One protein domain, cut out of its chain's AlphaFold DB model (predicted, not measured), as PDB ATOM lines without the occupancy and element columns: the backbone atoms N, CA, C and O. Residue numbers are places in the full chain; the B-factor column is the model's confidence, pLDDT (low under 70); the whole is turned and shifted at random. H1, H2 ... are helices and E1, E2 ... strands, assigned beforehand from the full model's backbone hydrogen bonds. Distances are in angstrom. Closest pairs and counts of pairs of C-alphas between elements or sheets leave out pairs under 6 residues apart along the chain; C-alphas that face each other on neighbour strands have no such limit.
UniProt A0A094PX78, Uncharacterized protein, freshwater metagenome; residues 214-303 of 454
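This is residues 214 to 303 of the 454 residues of an uncharacterized protein of freshwater metagenome (UniProt A0A094PX78). With little regular structure, a three-strand antiparallel sheet, E3-E4-E5, makes one end; strands E1 and E2 cross in the middle, and short helix H1 lies at the other end. The printed part has 90 residues, of which the named elements, E1 H1 E2 E3 E4 E5 along the chain, hold only 34, and strands hold 30 of these 34, the class being mostly strand; the whole is compact, with a radius of gyration of the C-alphas of 13.2 A, and spans 39 by 34 by 24 A.

Find C-alpha 221 at (-49.292, -10.817, -31.378); E1 runs to 228, 18.6 A. Next come H1, 229 to 232; E2, 254 to 260, 17.3 A; E3, 277 to 282; E4, 287 to 292; and E5, 300 to 302, ending at (-44.122, -1.035, -25.225).

E1 and E2 are near each other. E3, E4 and E5 form a meander, each strand the antiparallel neighbour of the one before; look for N 280 and O 289, 2.9 A, and N 302 and O 288, 2.8 A. The closest C-alphas of E1 and E3, Val 221 and Val 279, are 5.7 A apart. H1 is not on the sheet; it is too short for an O i to N i+4 pair, and its one O i to N i+3 pair is out of range.

The printed part has no cut. The links H1 to E2 and E2 to E3 are long. Find pLDDT under 70 in 32 residues, among them 260 to 269 and 293 to 303.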
ATOM      1  N   VAL A 214     -50.338  -7.541 -35.639       89.38
ATOM      2  CA  VAL A 214     -51.471  -8.406 -35.992       89.38
ATOM      3  C   VAL A 214     -51.834  -9.235 -34.767       89.38
ATOM      4  O   VAL A 214     -51.007 -10.011 -34.278       89.38
ATOM      5  N   ILE A 215     -53.052  -9.042 -34.263       86.06
ATOM      6  CA  ILE A 215     -53.493  -9.505 -32.943       86.06
ATOM      7  C   ILE A 215     -54.788 -10.304 -33.073       86.06
ATOM      8  O   ILE A 215     -55.712  -9.898 -33.780       86.06
ATOM      9  N   ASP A 216     -54.873 -11.432 -32.380       83.44
ATOM     10  CA  ASP A 216     -56.096 -12.227 -32.286       83.44
ATOM     11  C   ASP A 216     -57.068 -11.681 -31.212       83.44
ATOM     12  O   ASP A 216     -56.902 -10.584 -30.672       83.44
ATOM     13  N   SER A 217     -58.103 -12.460 -30.885       78.25
ATOM     14  CA  SER A 217     -59.045 -12.152 -29.804       78.25
ATOM     15  C   SER A 217     -58.513 -12.438 -28.390       78.25
ATOM     16  O   SER A 217     -59.119 -11.955 -27.434       78.25
ATOM     17  N   SER A 218     -57.406 -13.179 -28.230       78.12
ATOM     18  CA  SER A 218     -56.747 -13.379 -26.927       78.12
ATOM     19  C   SER A 218     -55.778 -12.247 -26.553       78.12
ATOM     20  O   SER A 218     -55.439 -12.094 -25.381       78.12
ATOM     21  N   GLY A 219     -55.373 -11.426 -27.528       76.06
ATOM     22  CA  GLY A 219     -54.388 -10.356 -27.356       76.06
ATOM     23  C   GLY A 219     -52.964 -10.768 -27.740       76.06
ATOM     24  O   GLY A 219     -52.040  -9.964 -27.613       76.06
ATOM     25  N   LYS A 220     -52.756 -11.991 -28.232       81.88
ATOM     26  CA  LYS A 220     -51.451 -12.493 -28.670       81.88
ATOM     27  C   LYS A 220     -51.056 -11.856 -30.004       81.88
ATOM     28  O   LYS A 220     -51.832 -11.864 -30.959       81.88
ATOM     29  N   VAL A 221     -49.820 -11.362 -30.114       84.19
ATOM     30  CA  VAL A 221     -49.292 -10.817 -31.378       84.19
ATOM     31  C   VAL A 221     -48.675 -11.927 -32.235       84.19
ATOM     32  O   VAL A 221     -47.786 -12.651 -31.789       84.19
ATOM     33  N   TYR A 222     -49.121 -12.056 -33.484       78.19
ATOM     34  CA  TYR A 222     -48.652 -13.082 -34.431       78.19
ATOM     35  C   TYR A 222     -47.576 -12.565 -35.397       78.19
ATOM     36  O   TYR A 222     -46.737 -13.327 -35.872       78.19
ATOM     37  N   GLY A 223     -47.554 -11.260 -35.654       79.69
ATOM     38  CA  GLY A 223     -46.572 -10.611 -36.516       79.69
ATOM     39  C   GLY A 223     -46.793  -9.102 -36.575       79.69
ATOM     40  O   GLY A 223     -47.681  -8.582 -35.900       79.69
ATOM     41  N   VAL A 224     -45.985  -8.403 -37.373       82.31
ATOM     42  CA  VAL A 224     -46.053  -6.943 -37.532       82.31
ATOM     43  C   VAL A 224     -46.008  -6.595 -39.017       82.31
ATOM     44  O   VAL A 224     -45.102  -7.028 -39.729       82.31
ATOM     45  N   VAL A 225     -46.982  -5.812 -39.479       78.31
ATOM     46  CA  VAL A 225     -47.091  -5.330 -40.862       78.31
ATOM     47  C   VAL A 225     -46.626  -3.876 -40.932       78.31
ATOM     48  O   VAL A 225     -46.971  -3.068 -40.073       78.31
ATOM     49  N   VAL A 226     -45.844  -3.535 -41.958       79.38
ATOM     50  CA  VAL A 226     -45.397  -2.159 -42.218       79.38
ATOM     51  C   VAL A 226     -46.405  -1.466 -43.129       79.38
ATOM     52  O   VAL A 226     -46.585  -1.871 -44.277       79.38
ATOM     53  N   CYS A 227     -47.068  -0.434 -42.614       70.44
ATOM     54  CA  CYS A 227     -48.094   0.318 -43.335       70.44
ATOM     55  C   CYS A 227     -48.384   1.663 -42.661       70.44
ATOM     56  O   CYS A 227     -48.060   1.886 -41.493       70.44
ATOM     57  N   ASP A 228     -49.010   2.575 -43.399       74.06
ATOM     58  CA  ASP A 228     -49.531   3.828 -42.865       74.06
ATOM     59  C   ASP A 228     -50.974   3.698 -42.341       74.06
ATOM     60  O   ASP A 228     -51.680   2.709 -42.574       74.06
ATOM     61  N   ASN A 229     -51.424   4.733 -41.630       66.38
ATOM     62  CA  ASN A 229     -52.753   4.789 -41.015       66.38
ATOM     63  C   ASN A 229     -53.924   4.823 -42.030       66.38
ATOM     64  O   ASN A 229     -55.036   4.449 -41.664       66.38
ATOM     65  N   SER A 230     -53.701   5.208 -43.296       66.12
ATOM     66  CA  SER A 230     -54.726   5.151 -44.359       66.12
ATOM     67  C   SER A 230     -54.895   3.753 -44.971       66.12
ATOM     68  O   SER A 230     -55.869   3.497 -45.683       66.12
ATOM     69  N   VAL A 231     -53.999   2.815 -44.643       73.25
ATOM     70  CA  VAL A 231     -54.151   1.384 -44.943       73.25
ATOM     71  C   VAL A 231     -54.584   0.623 -43.691       73.25
ATOM     72  O   VAL A 231     -55.676   0.060 -43.674       73.25
ATOM     73  N   CYS A 232     -53.764   0.639 -42.639       77.56
ATOM     74  CA  CYS A 232     -53.901  -0.254 -41.482       77.56
ATOM     75  C   CYS A 232     -54.645   0.344 -40.277       77.56
ATOM     76  O   CYS A 232     -54.969  -0.388 -39.342       77.56
ATOM     77  N   GLY A 233     -54.943   1.647 -40.288       70.19
ATOM     78  CA  GLY A 233     -55.746   2.288 -39.248       70.19
ATOM     79  C   GLY A 233     -57.219   1.875 -39.291       70.19
ATOM     80  O   GLY A 233     -57.709   1.363 -40.296       70.19
ATOM     81  N   VAL A 234     -57.958   2.156 -38.213       69.62
ATOM     82  CA  VAL A 234     -59.405   1.848 -38.108       69.62
ATOM     83  C   VAL A 234     -60.264   2.558 -39.162       69.62
ATOM     84  O   VAL A 234     -61.297   2.036 -39.559       69.62
ATOM     85  N   ASN A 235     -59.803   3.712 -39.655       66.75
ATOM     86  CA  ASN A 235     -60.414   4.466 -40.758       66.75
ATOM     87  C   ASN A 235     -59.686   4.238 -42.101       66.75
ATOM     88  O   ASN A 235     -59.924   4.965 -43.063       66.75
ATOM     89  N   GLY A 236     -58.740   3.297 -42.144       64.69
ATOM     90  CA  GLY A 236     -57.940   2.974 -43.318       64.69
ATOM     91  C   GLY A 236     -58.602   1.940 -44.228       64.69
ATOM     92  O   GLY A 236     -59.638   1.359 -43.911       64.69
ATOM     93  N   SER A 237     -57.953   1.668 -45.357       68.94
ATOM     94  CA  SER A 237     -58.417   0.758 -46.412       68.94
ATOM     95  C   SER A 237     -58.654  -0.685 -45.944       68.94
ATOM     96  O   SER A 237     -59.364  -1.430 -46.617       68.94
ATOM     97  N   TRP A 238     -58.054  -1.098 -44.822       76.94
ATOM     98  CA  TRP A 238     -58.259  -2.404 -44.185       76.94
ATOM     99  C   TRP A 238     -59.068  -2.320 -42.870       76.94
ATOM    100  O   TRP A 238     -59.222  -3.323 -42.180       76.94
ATOM    101  N   GLY A 239     -59.591  -1.146 -42.494       74.12
ATOM    102  CA  GLY A 239     -60.526  -0.980 -41.368       74.12
ATOM    103  C   GLY A 239     -59.992  -1.387 -39.987       74.12
ATOM    104  O   GLY A 239     -60.772  -1.738 -39.104       74.12
ATOM    105  N   GLY A 240     -58.671  -1.389 -39.785       76.12
ATOM    106  CA  GLY A 240     -58.049  -1.852 -38.541       76.12
ATOM    107  C   GLY A 240     -58.059  -3.374 -38.345       76.12
ATOM    108  O   GLY A 240     -57.893  -3.832 -37.213       76.12
ATOM    109  N   VAL A 241     -58.246  -4.165 -39.409       84.62
ATOM    110  CA  VAL A 241     -58.170  -5.637 -39.389       84.62
ATOM    111  C   VAL A 241     -57.343  -6.178 -40.558       84.62
ATOM    112  O   VAL A 241     -57.203  -5.534 -41.593       84.62
ATOM    113  N   MET A 242     -56.776  -7.373 -40.415       79.88
ATOM    114  CA  MET A 242     -56.002  -8.024 -41.469       79.88
ATOM    115  C   MET A 242     -56.948  -8.680 -42.498       79.88
ATOM    116  O   MET A 242     -57.739  -9.545 -42.115       79.88
ATOM    117  N   PRO A 243     -56.884  -8.327 -43.799       70.56
ATOM    118  CA  PRO A 243     -57.838  -8.812 -44.809       70.56
ATOM    119  C   PRO A 243     -57.600 -10.261 -45.273       70.56
ATOM    120  O   PRO A 243     -58.413 -10.812 -46.012       70.56
ATOM    121  N   VAL A 244     -56.486 -10.876 -44.871       75.88
ATOM    122  CA  VAL A 244     -56.082 -12.252 -45.202       75.88
ATOM    123  C   VAL A 244     -55.466 -12.917 -43.970       75.88
ATOM    124  O   VAL A 244     -55.124 -12.230 -43.009       75.88
ATOM    125  N   GLU A 245     -55.296 -14.239 -43.994       74.06
ATOM    126  CA  GLU A 245     -54.494 -14.922 -42.973       74.06
ATOM    127  C   GLU A 245     -53.041 -14.417 -43.001       74.06
ATOM    128  O   GLU A 245     -52.440 -14.264 -44.069       74.06
ATOM    129  N   TYR A 246     -52.470 -14.161 -41.823       71.50
ATOM    130  CA  TYR A 246     -51.110 -13.660 -41.672       71.50
ATOM    131  C   TYR A 246     -50.408 -14.322 -40.484       71.50
ATOM    132  O   TYR A 246     -50.811 -14.162 -39.333       71.50
ATOM    133  N   MET A 247     -49.338 -15.074 -40.772       71.00
ATOM    134  CA  MET A 247     -48.511 -15.790 -39.785       71.00
ATOM    135  C   MET A 247     -49.310 -16.668 -38.794       71.00
ATOM    136  O   MET A 247     -48.965 -16.753 -37.619       71.00
ATOM    137  N   GLY A 248     -50.384 -17.318 -39.260       73.69
ATOM    138  CA  GLY A 248     -51.263 -18.159 -38.436       73.69
ATOM    139  C   GLY A 248     -52.339 -17.400 -37.647       73.69
ATOM    140  O   GLY A 248     -53.076 -18.017 -36.880       73.69
ATOM    141  N   CYS A 249     -52.458 -16.081 -37.831       73.56
ATOM    142  CA  CYS A 249     -53.630 -15.309 -37.416       73.56
ATOM    143  C   CYS A 249     -54.628 -15.269 -38.589       73.56
ATOM    144  O   CYS A 249     -54.239 -14.805 -39.666       73.56
ATOM    145  N   PRO A 250     -55.878 -15.749 -38.443       72.50
ATOM    146  CA  PRO A 250     -56.855 -15.765 -39.532       72.50
ATOM    147  C   PRO A 250     -57.256 -14.355 -39.998       72.50
ATOM    148  O   PRO A 250     -57.064 -13.358 -39.298       72.50
ATOM    149  N   ALA A 251     -57.863 -14.275 -41.186       72.38
ATOM    150  CA  ALA A 251     -58.449 -13.030 -41.682       72.38
ATOM    151  C   ALA A 251     -59.463 -12.466 -40.666       72.38
ATOM    152  O   ALA A 251     -60.282 -13.205 -40.117       72.38
ATOM    153  N   GLY A 252     -59.395 -11.158 -40.410       72.88
ATOM    154  CA  GLY A 252     -60.149 -10.485 -39.349       72.88
ATOM    155  C   GLY A 252     -59.376 -10.258 -38.041       72.88
ATOM    156  O   GLY A 252     -59.889  -9.548 -37.177       72.88
ATOM    157  N   CYS A 253     -58.149 -10.778 -37.884       82.31
ATOM    158  CA  CYS A 253     -57.269 -10.381 -36.773       82.31
ATOM    159  C   CYS A 253     -57.059  -8.855 -36.743       82.31
ATOM    160  O   CYS A 253     -56.887  -8.224 -37.786       82.31
ATOM    161  N   ARG A 254     -57.071  -8.248 -35.554       84.56
ATOM    162  CA  ARG A 254     -57.013  -6.793 -35.365       84.56
ATOM    163  C   ARG A 254     -55.610  -6.251 -35.639       84.56
ATOM    164  O   ARG A 254     -54.617  -6.857 -35.249       84.56
ATOM    165  N   LEU A 255     -55.549  -5.075 -36.255       83.38
ATOM    166  CA  LEU A 255     -54.335  -4.286 -36.438       83.38
ATOM    167  C   LEU A 255     -54.269  -3.192 -35.373       83.38
ATOM    168  O   LEU A 255     -55.225  -2.439 -35.177       83.38
ATOM    169  N   VAL A 256     -53.132  -3.089 -34.687       81.12
ATOM    170  CA  VAL A 256     -52.863  -2.005 -33.732       81.12
ATOM    171  C   VAL A 256     -51.451  -1.487 -33.940       81.12
ATOM    172  O   VAL A 256     -50.506  -2.271 -33.999       81.12
ATOM    173  N   LEU A 257     -51.306  -0.168 -34.029       81.12
ATOM    174  CA  LEU A 257     -50.009   0.490 -34.085       81.12
ATOM    175  C   LEU A 257     -49.185   0.091 -32.850       81.12
ATOM    176  O   LEU A 257     -49.637   0.254 -31.720       81.12
ATOM    177  N   GLN A 258     -47.998  -0.460 -33.079       79.00
ATOM    178  CA  GLN A 258     -47.035  -0.874 -32.057       79.00
ATOM    179  C   GLN A 258     -45.841   0.089 -32.018       79.00
ATOM    180  O   GLN A 258     -45.332   0.407 -30.946       79.00
ATOM    181  N   THR A 259     -45.437   0.595 -33.187       73.69
ATOM    182  CA  THR A 259     -44.348   1.559 -33.382       73.69
ATOM    183  C   THR A 259     -44.681   2.524 -34.516       73.69
ATOM    184  O   THR A 259     -45.324   2.145 -35.495       73.69
ATOM    185  N   SER A 260     -44.199   3.763 -34.442       68.25
ATOM    186  CA  SER A 260     -43.989   4.579 -35.643       68.25
ATOM    187  C   SER A 260     -42.728   4.110 -36.379       68.25
ATOM    188  O   SER A 260     -41.824   3.546 -35.760       68.25
ATOM    189  N   ALA A 261     -42.626   4.385 -37.680       65.69
ATOM    190  CA  ALA A 261     -41.339   4.327 -38.365       65.69
ATOM    191  C   ALA A 261     -40.354   5.326 -37.736       65.69
ATOM    192  O   ALA A 261     -40.747   6.406 -37.283       65.69
ATOM    193  N   ASP A 262     -39.072   4.970 -37.712       58.09
ATOM    194  CA  ASP A 262     -38.006   5.873 -37.301       58.09
ATOM    195  C   ASP A 262     -37.932   7.072 -38.272       58.09
ATOM    196  O   ASP A 262     -37.818   6.877 -39.488       58.09
ATOM    197  N   PRO A 263     -37.988   8.322 -37.776       48.16
ATOM    198  CA  PRO A 263     -38.156   9.499 -38.626       48.16
ATOM    199  C   PRO A 263     -36.896   9.901 -39.407       48.16
ATOM    200  O   PRO A 263     -36.981  10.827 -40.211       48.16
ATOM    201  N   GLN A 264     -35.743   9.258 -39.182       43.75
ATOM    202  CA  GLN A 264     -34.498   9.531 -39.914       43.75
ATOM    203  C   GLN A 264     -34.172   8.433 -40.937       43.75
ATOM    204  O   GLN A 264     -33.678   8.727 -42.021       43.75
ATOM    205  N   THR A 265     -34.469   7.174 -40.611       50.31
ATOM    206  CA  THR A 265     -34.086   5.991 -41.398       50.31
ATOM    207  C   THR A 265     -35.259   5.281 -42.076       50.31
ATOM    208  O   THR A 265     -35.036   4.406 -42.908       50.31
ATOM    209  N   GLY A 266     -36.504   5.602 -41.703       51.78
ATOM    210  CA  GLY A 266     -37.709   4.913 -42.180       51.78
ATOM    211  C   GLY A 266     -37.886   3.486 -41.647       51.78
ATOM    212  O   GLY A 266     -38.873   2.832 -41.984       51.78
ATOM    213  N   ASN A 267     -36.962   2.991 -40.817       57.00
ATOM    214  CA  ASN A 267     -37.015   1.637 -40.273       57.00
ATOM    215  C   ASN A 267     -38.168   1.475 -39.280       57.00
ATOM    216  O   ASN A 267     -38.406   2.331 -38.431       57.00
ATOM    217  N   VAL A 268     -38.848   0.332 -39.338       68.19
ATOM    218  CA  VAL A 268     -39.935  -0.023 -38.421       68.19
ATOM    219  C   VAL A 268     -39.482  -1.177 -37.531       68.19
ATOM    220  O   VAL A 268     -39.256  -2.286 -38.011       68.19
ATOM    221  N   ALA A 269     -39.365  -0.920 -36.229       69.06
ATOM    222  CA  ALA A 269     -39.185  -1.967 -35.223       69.06
ATOM    223  C   ALA A 269     -40.519  -2.681 -34.946       69.06
ATOM    224  O   ALA A 269     -41.579  -2.056 -34.992       69.06
ATOM    225  N   GLY A 270     -40.480  -3.976 -34.629       74.12
ATOM    226  CA  GLY A 270     -41.683  -4.757 -34.355       74.12
ATOM    227  C   GLY A 270     -41.409  -6.032 -33.561       74.12
ATOM    228  O   GLY A 270     -40.395  -6.698 -33.763       74.12
ATOM    229  N   TRP A 271     -42.342  -6.376 -32.676       76.69
ATOM    230  CA  TRP A 271     -42.297  -7.519 -31.767       76.69
ATOM    231  C   TRP A 271     -43.531  -8.409 -31.956       76.69
ATOM    232  O   TRP A 271     -44.662  -7.924 -32.010       76.69
ATOM    233  N   ARG A 272     -43.303  -9.725 -32.014       80.56
ATOM    234  CA  ARG A 272     -44.317 -10.787 -32.153       80.56
ATOM    235  C   ARG A 272     -44.040 -11.909 -31.154       80.56
ATOM    236  O   ARG A 272     -42.881 -12.091 -30.777       80.56
ATOM    237  N   SER A 273     -45.048 -12.705 -30.811       77.50
ATOM    238  CA  SER A 273     -44.822 -13.962 -30.094       77.50
ATOM    239  C   SER A 273     -44.122 -14.984 -30.996       77.50
ATOM    240  O   SER A 273     -44.542 -15.205 -32.133       77.50
ATOM    241  N   GLN A 274     -43.081 -15.625 -30.478       74.56
ATOM    242  CA  GLN A 274     -42.347 -16.737 -31.091       74.56
ATOM    243  C   GLN A 274     -41.746 -17.622 -29.981       74.56
ATOM    244  O   GLN A 274     -41.870 -17.296 -28.804       74.56
ATOM    245  N   GLU A 275     -41.120 -18.749 -30.319       71.06
ATOM    246  CA  GLU A 275     -40.531 -19.653 -29.316       71.06
ATOM    247  C   GLU A 275     -39.557 -18.896 -28.383       71.06
ATOM    248  O   GLU A 275     -38.742 -18.091 -28.841       71.06
ATOM    249  N   GLY A 276     -39.698 -19.087 -27.065       66.44
ATOM    250  CA  GLY A 276     -38.940 -18.366 -26.034       66.44
ATOM    251  C   GLY A 276     -39.368 -16.917 -25.734       66.44
ATOM    252  O   GLY A 276     -38.817 -16.310 -24.811       66.44
ATOM    253  N   THR A 277     -40.306 -16.308 -26.472       69.38
ATOM    254  CA  THR A 277     -40.745 -14.911 -26.243       69.38
ATOM    255  C   THR A 277     -42.211 -14.685 -26.614       69.38
ATOM    256  O   THR A 277     -42.585 -14.744 -27.783       69.38
ATOM    257  N   GLU A 278     -43.035 -14.330 -25.632       77.75
ATOM    258  CA  GLU A 278     -44.448 -14.001 -25.823       77.75
ATOM    259  C   GLU A 278     -44.679 -12.483 -25.819       77.75
ATOM    260  O   GLU A 278     -44.102 -11.751 -25.017       77.75
ATOM    261  N   VAL A 279     -45.540 -11.999 -26.717       80.19
ATOM    262  CA  VAL A 279     -45.932 -10.590 -26.831       80.19
ATOM    263  C   VAL A 279     -47.454 -10.491 -26.742       80.19
ATOM    264  O   VAL A 279     -48.169 -10.925 -27.650       80.19
ATOM    265  N   ILE A 280     -47.939  -9.907 -25.646       82.44
ATOM    266  CA  ILE A 280     -49.368  -9.775 -25.330       82.44
ATOM    267  C   ILE A 280     -49.762  -8.298 -25.364       82.44
ATOM    268  O   ILE A 280     -49.161  -7.470 -24.682       82.44
ATOM    269  N   TYR A 281     -50.793  -7.962 -26.129       81.00
ATOM    270  CA  TYR A 281     -51.425  -6.648 -26.145       81.00
ATOM    271  C   TYR A 281     -52.535  -6.560 -25.092       81.00
ATOM    272  O   TYR A 281     -53.507  -7.315 -25.125       81.00
ATOM    273  N   ASN A 282     -52.423  -5.588 -24.189       74.94
ATOM    274  CA  ASN A 282     -53.473  -5.232 -23.245       74.94
ATOM    275  C   ASN A 282     -54.357  -4.124 -23.843       74.94
ATOM    276  O   ASN A 282     -53.923  -2.990 -24.051       74.94
ATOM    277  N   SER A 283     -55.626  -4.454 -24.085       71.19
ATOM    278  CA  SER A 283     -56.623  -3.550 -24.667       71.19
ATOM    279  C   SER A 283     -57.110  -2.440 -23.732       71.19
ATOM    280  O   SER A 283     -57.621  -1.440 -24.229       71.19
ATOM    281  N   GLN A 284     -56.946  -2.590 -22.414       66.62
ATOM    282  CA  GLN A 284     -57.376  -1.611 -21.410       66.62
ATOM    283  C   GLN A 284     -56.355  -0.482 -21.241       66.62
ATOM    284  O   GLN A 284     -56.728   0.678 -21.100       66.62
ATOM    285  N   THR A 285     -55.063  -0.820 -21.276       61.91
ATOM    286  CA  THR A 285     -53.952   0.142 -21.185       61.91
ATOM    287  C   THR A 285     -53.426   0.588 -22.549       61.91
ATOM    288  O   THR A 285     -52.642   1.529 -22.606       61.91
ATOM    289  N   ASN A 286     -53.841  -0.077 -23.637       67.19
ATOM    290  CA  ASN A 286     -53.293   0.089 -24.987       67.19
ATOM    291  C   ASN A 286     -51.759  -0.071 -25.010       67.19
ATOM    292  O   ASN A 286     -51.054   0.758 -25.572       67.19
ATOM    293  N   THR A 287     -51.234  -1.121 -24.370       71.44
ATOM    294  CA  THR A 287     -49.789  -1.414 -24.299       71.44
ATOM    295  C   THR A 287     -49.489  -2.856 -24.695       71.44
ATOM    296  O   THR A 287     -50.338  -3.733 -24.556       71.44
ATOM    297  N   PHE A 288     -48.268  -3.122 -25.160       76.56
ATOM    298  CA  PHE A 288     -47.773  -4.477 -25.410       76.56
ATOM    299  C   PHE A 288     -46.775  -4.870 -24.319       76.56
ATOM    300  O   PHE A 288     -45.816  -4.146 -24.065       76.56
ATOM    301  N   ALA A 289     -46.982  -6.020 -23.690       73.38
ATOM    302  CA  ALA A 289     -46.061  -6.623 -22.741       73.38
ATOM    303  C   ALA A 289     -45.264  -7.731 -23.440       73.38
ATOM    304  O   ALA A 289     -45.853  -8.661 -23.993       73.38
ATOM    305  N   VAL A 290     -43.934  -7.634 -23.409       74.31
ATOM    306  CA  VAL A 290     -43.020  -8.682 -23.881       74.31
ATOM    307  C   VAL A 290     -42.568  -9.497 -22.673       74.31
ATOM    308  O   VAL A 290     -41.989  -8.949 -21.737       74.31
ATOM    309  N   GLN A 291     -42.828 -10.800 -22.692       70.88
ATOM    310  CA  GLN A 291     -42.386 -11.767 -21.689       70.88
ATOM    311  C   GLN A 291     -41.402 -12.750 -22.327       70.88
ATOM    312  O   GLN A 291     -41.558 -13.142 -23.482       70.88
ATOM    313  N   GLN A 292     -40.381 -13.156 -21.576       70.12
ATOM    314  CA  GLN A 292     -39.478 -14.241 -21.962       70.12
ATOM    315  C   GLN A 292     -39.744 -15.443 -21.066       70.12
ATOM    316  O   GLN A 292     -39.985 -15.281 -19.873       70.12
ATOM    317  N   GLU A 293     -39.656 -16.644 -21.634       55.69
ATOM    318  CA  GLU A 293     -40.105 -17.906 -21.017       55.69
ATOM    319  C   GLU A 293     -39.441 -18.227 -19.657       55.69
ATOM    320  O   GLU A 293     -39.989 -18.972 -18.852       55.69
ATOM    321  N   ASN A 294     -38.296 -17.601 -19.359       57.06
ATOM    322  CA  ASN A 294     -37.553 -17.738 -18.102       57.06
ATOM    323  C   ASN A 294     -37.736 -16.565 -17.105       57.06
ATOM    324  O   ASN A 294     -36.923 -16.434 -16.187       57.06
ATOM    325  N   GLN A 295     -38.738 -15.685 -17.256       46.72
ATOM    326  CA  GLN A 295     -38.987 -14.560 -16.333       46.72
ATOM    327  C   GLN A 295     -40.469 -14.435 -15.918       46.72
ATOM    328  O   GLN A 295     -41.337 -14.374 -16.783       46.72
ATOM    329  N   PRO A 296     -40.787 -14.303 -14.610       46.25
ATOM    330  CA  PRO A 296     -42.164 -14.225 -14.098       46.25
ATOM    331  C   PRO A 296     -42.783 -12.814 -14.213       46.25
ATOM    332  O   PRO A 296     -43.651 -12.436 -13.427       46.25
ATOM    333  N   SER A 297     -42.274 -11.974 -15.113       50.09
ATOM    334  CA  SER A 297     -42.689 -10.581 -15.312       50.09
ATOM    335  C   SER A 297     -42.241 -10.105 -16.698       50.09
ATOM    336  O   SER A 297     -41.221 -10.589 -17.196       50.09
ATOM    337  N   PRO A 298     -42.959  -9.161 -17.335       55.31
ATOM    338  CA  PRO A 298     -42.578  -8.651 -18.646       55.31
ATOM    339  C   PRO A 298     -41.228  -7.932 -18.599       55.31
ATOM    340  O   PRO A 298     -41.015  -7.032 -17.788       55.31
ATOM    341  N   SER A 299     -40.326  -8.320 -19.501       56.53
ATOM    342  CA  SER A 299     -38.995  -7.726 -19.649       56.53
ATOM    343  C   SER A 299     -39.023  -6.392 -20.401       56.53
ATOM    344  O   SER A 299     -38.076  -5.612 -20.297       56.53
ATOM    345  N   LEU A 300     -40.108  -6.105 -21.127       59.06
ATOM    346  CA  LEU A 300     -40.373  -4.812 -21.752       59.06
ATOM    347  C   LEU A 300     -41.881  -4.531 -21.789       59.06
ATOM    348  O   LEU A 300     -42.679  -5.415 -22.103       59.06
ATOM    349  N   ILE A 301     -42.264  -3.279 -21.532       62.78
ATOM    350  CA  ILE A 301     -43.597  -2.750 -21.841       62.78
ATOM    351  C   ILE A 301     -43.428  -1.710 -22.947       62.78
ATOM    352  O   ILE A 301     -42.720  -0.720 -22.776       62.78
ATOM    353  N   ILE A 302     -44.075  -1.947 -24.085       62.38
ATOM    354  CA  ILE A 302     -44.122  -1.035 -25.225       62.38
ATOM    355  C   ILE A 302     -45.439  -0.269 -25.130       62.38
ATOM    356  O   ILE A 302     -46.516  -0.839 -25.329       62.38
ATOM    357  N   THR A 303     -45.356   1.026 -24.846       65.88
ATOM    358  CA  THR A 303     -46.478   1.944 -25.051       65.88
ATOM    359  C   THR A 303     -46.391   2.464 -26.486       65.88
ATOM    360  O   THR A 303     -45.443   3.188 -26.793       65.88
TER     361      THR A 303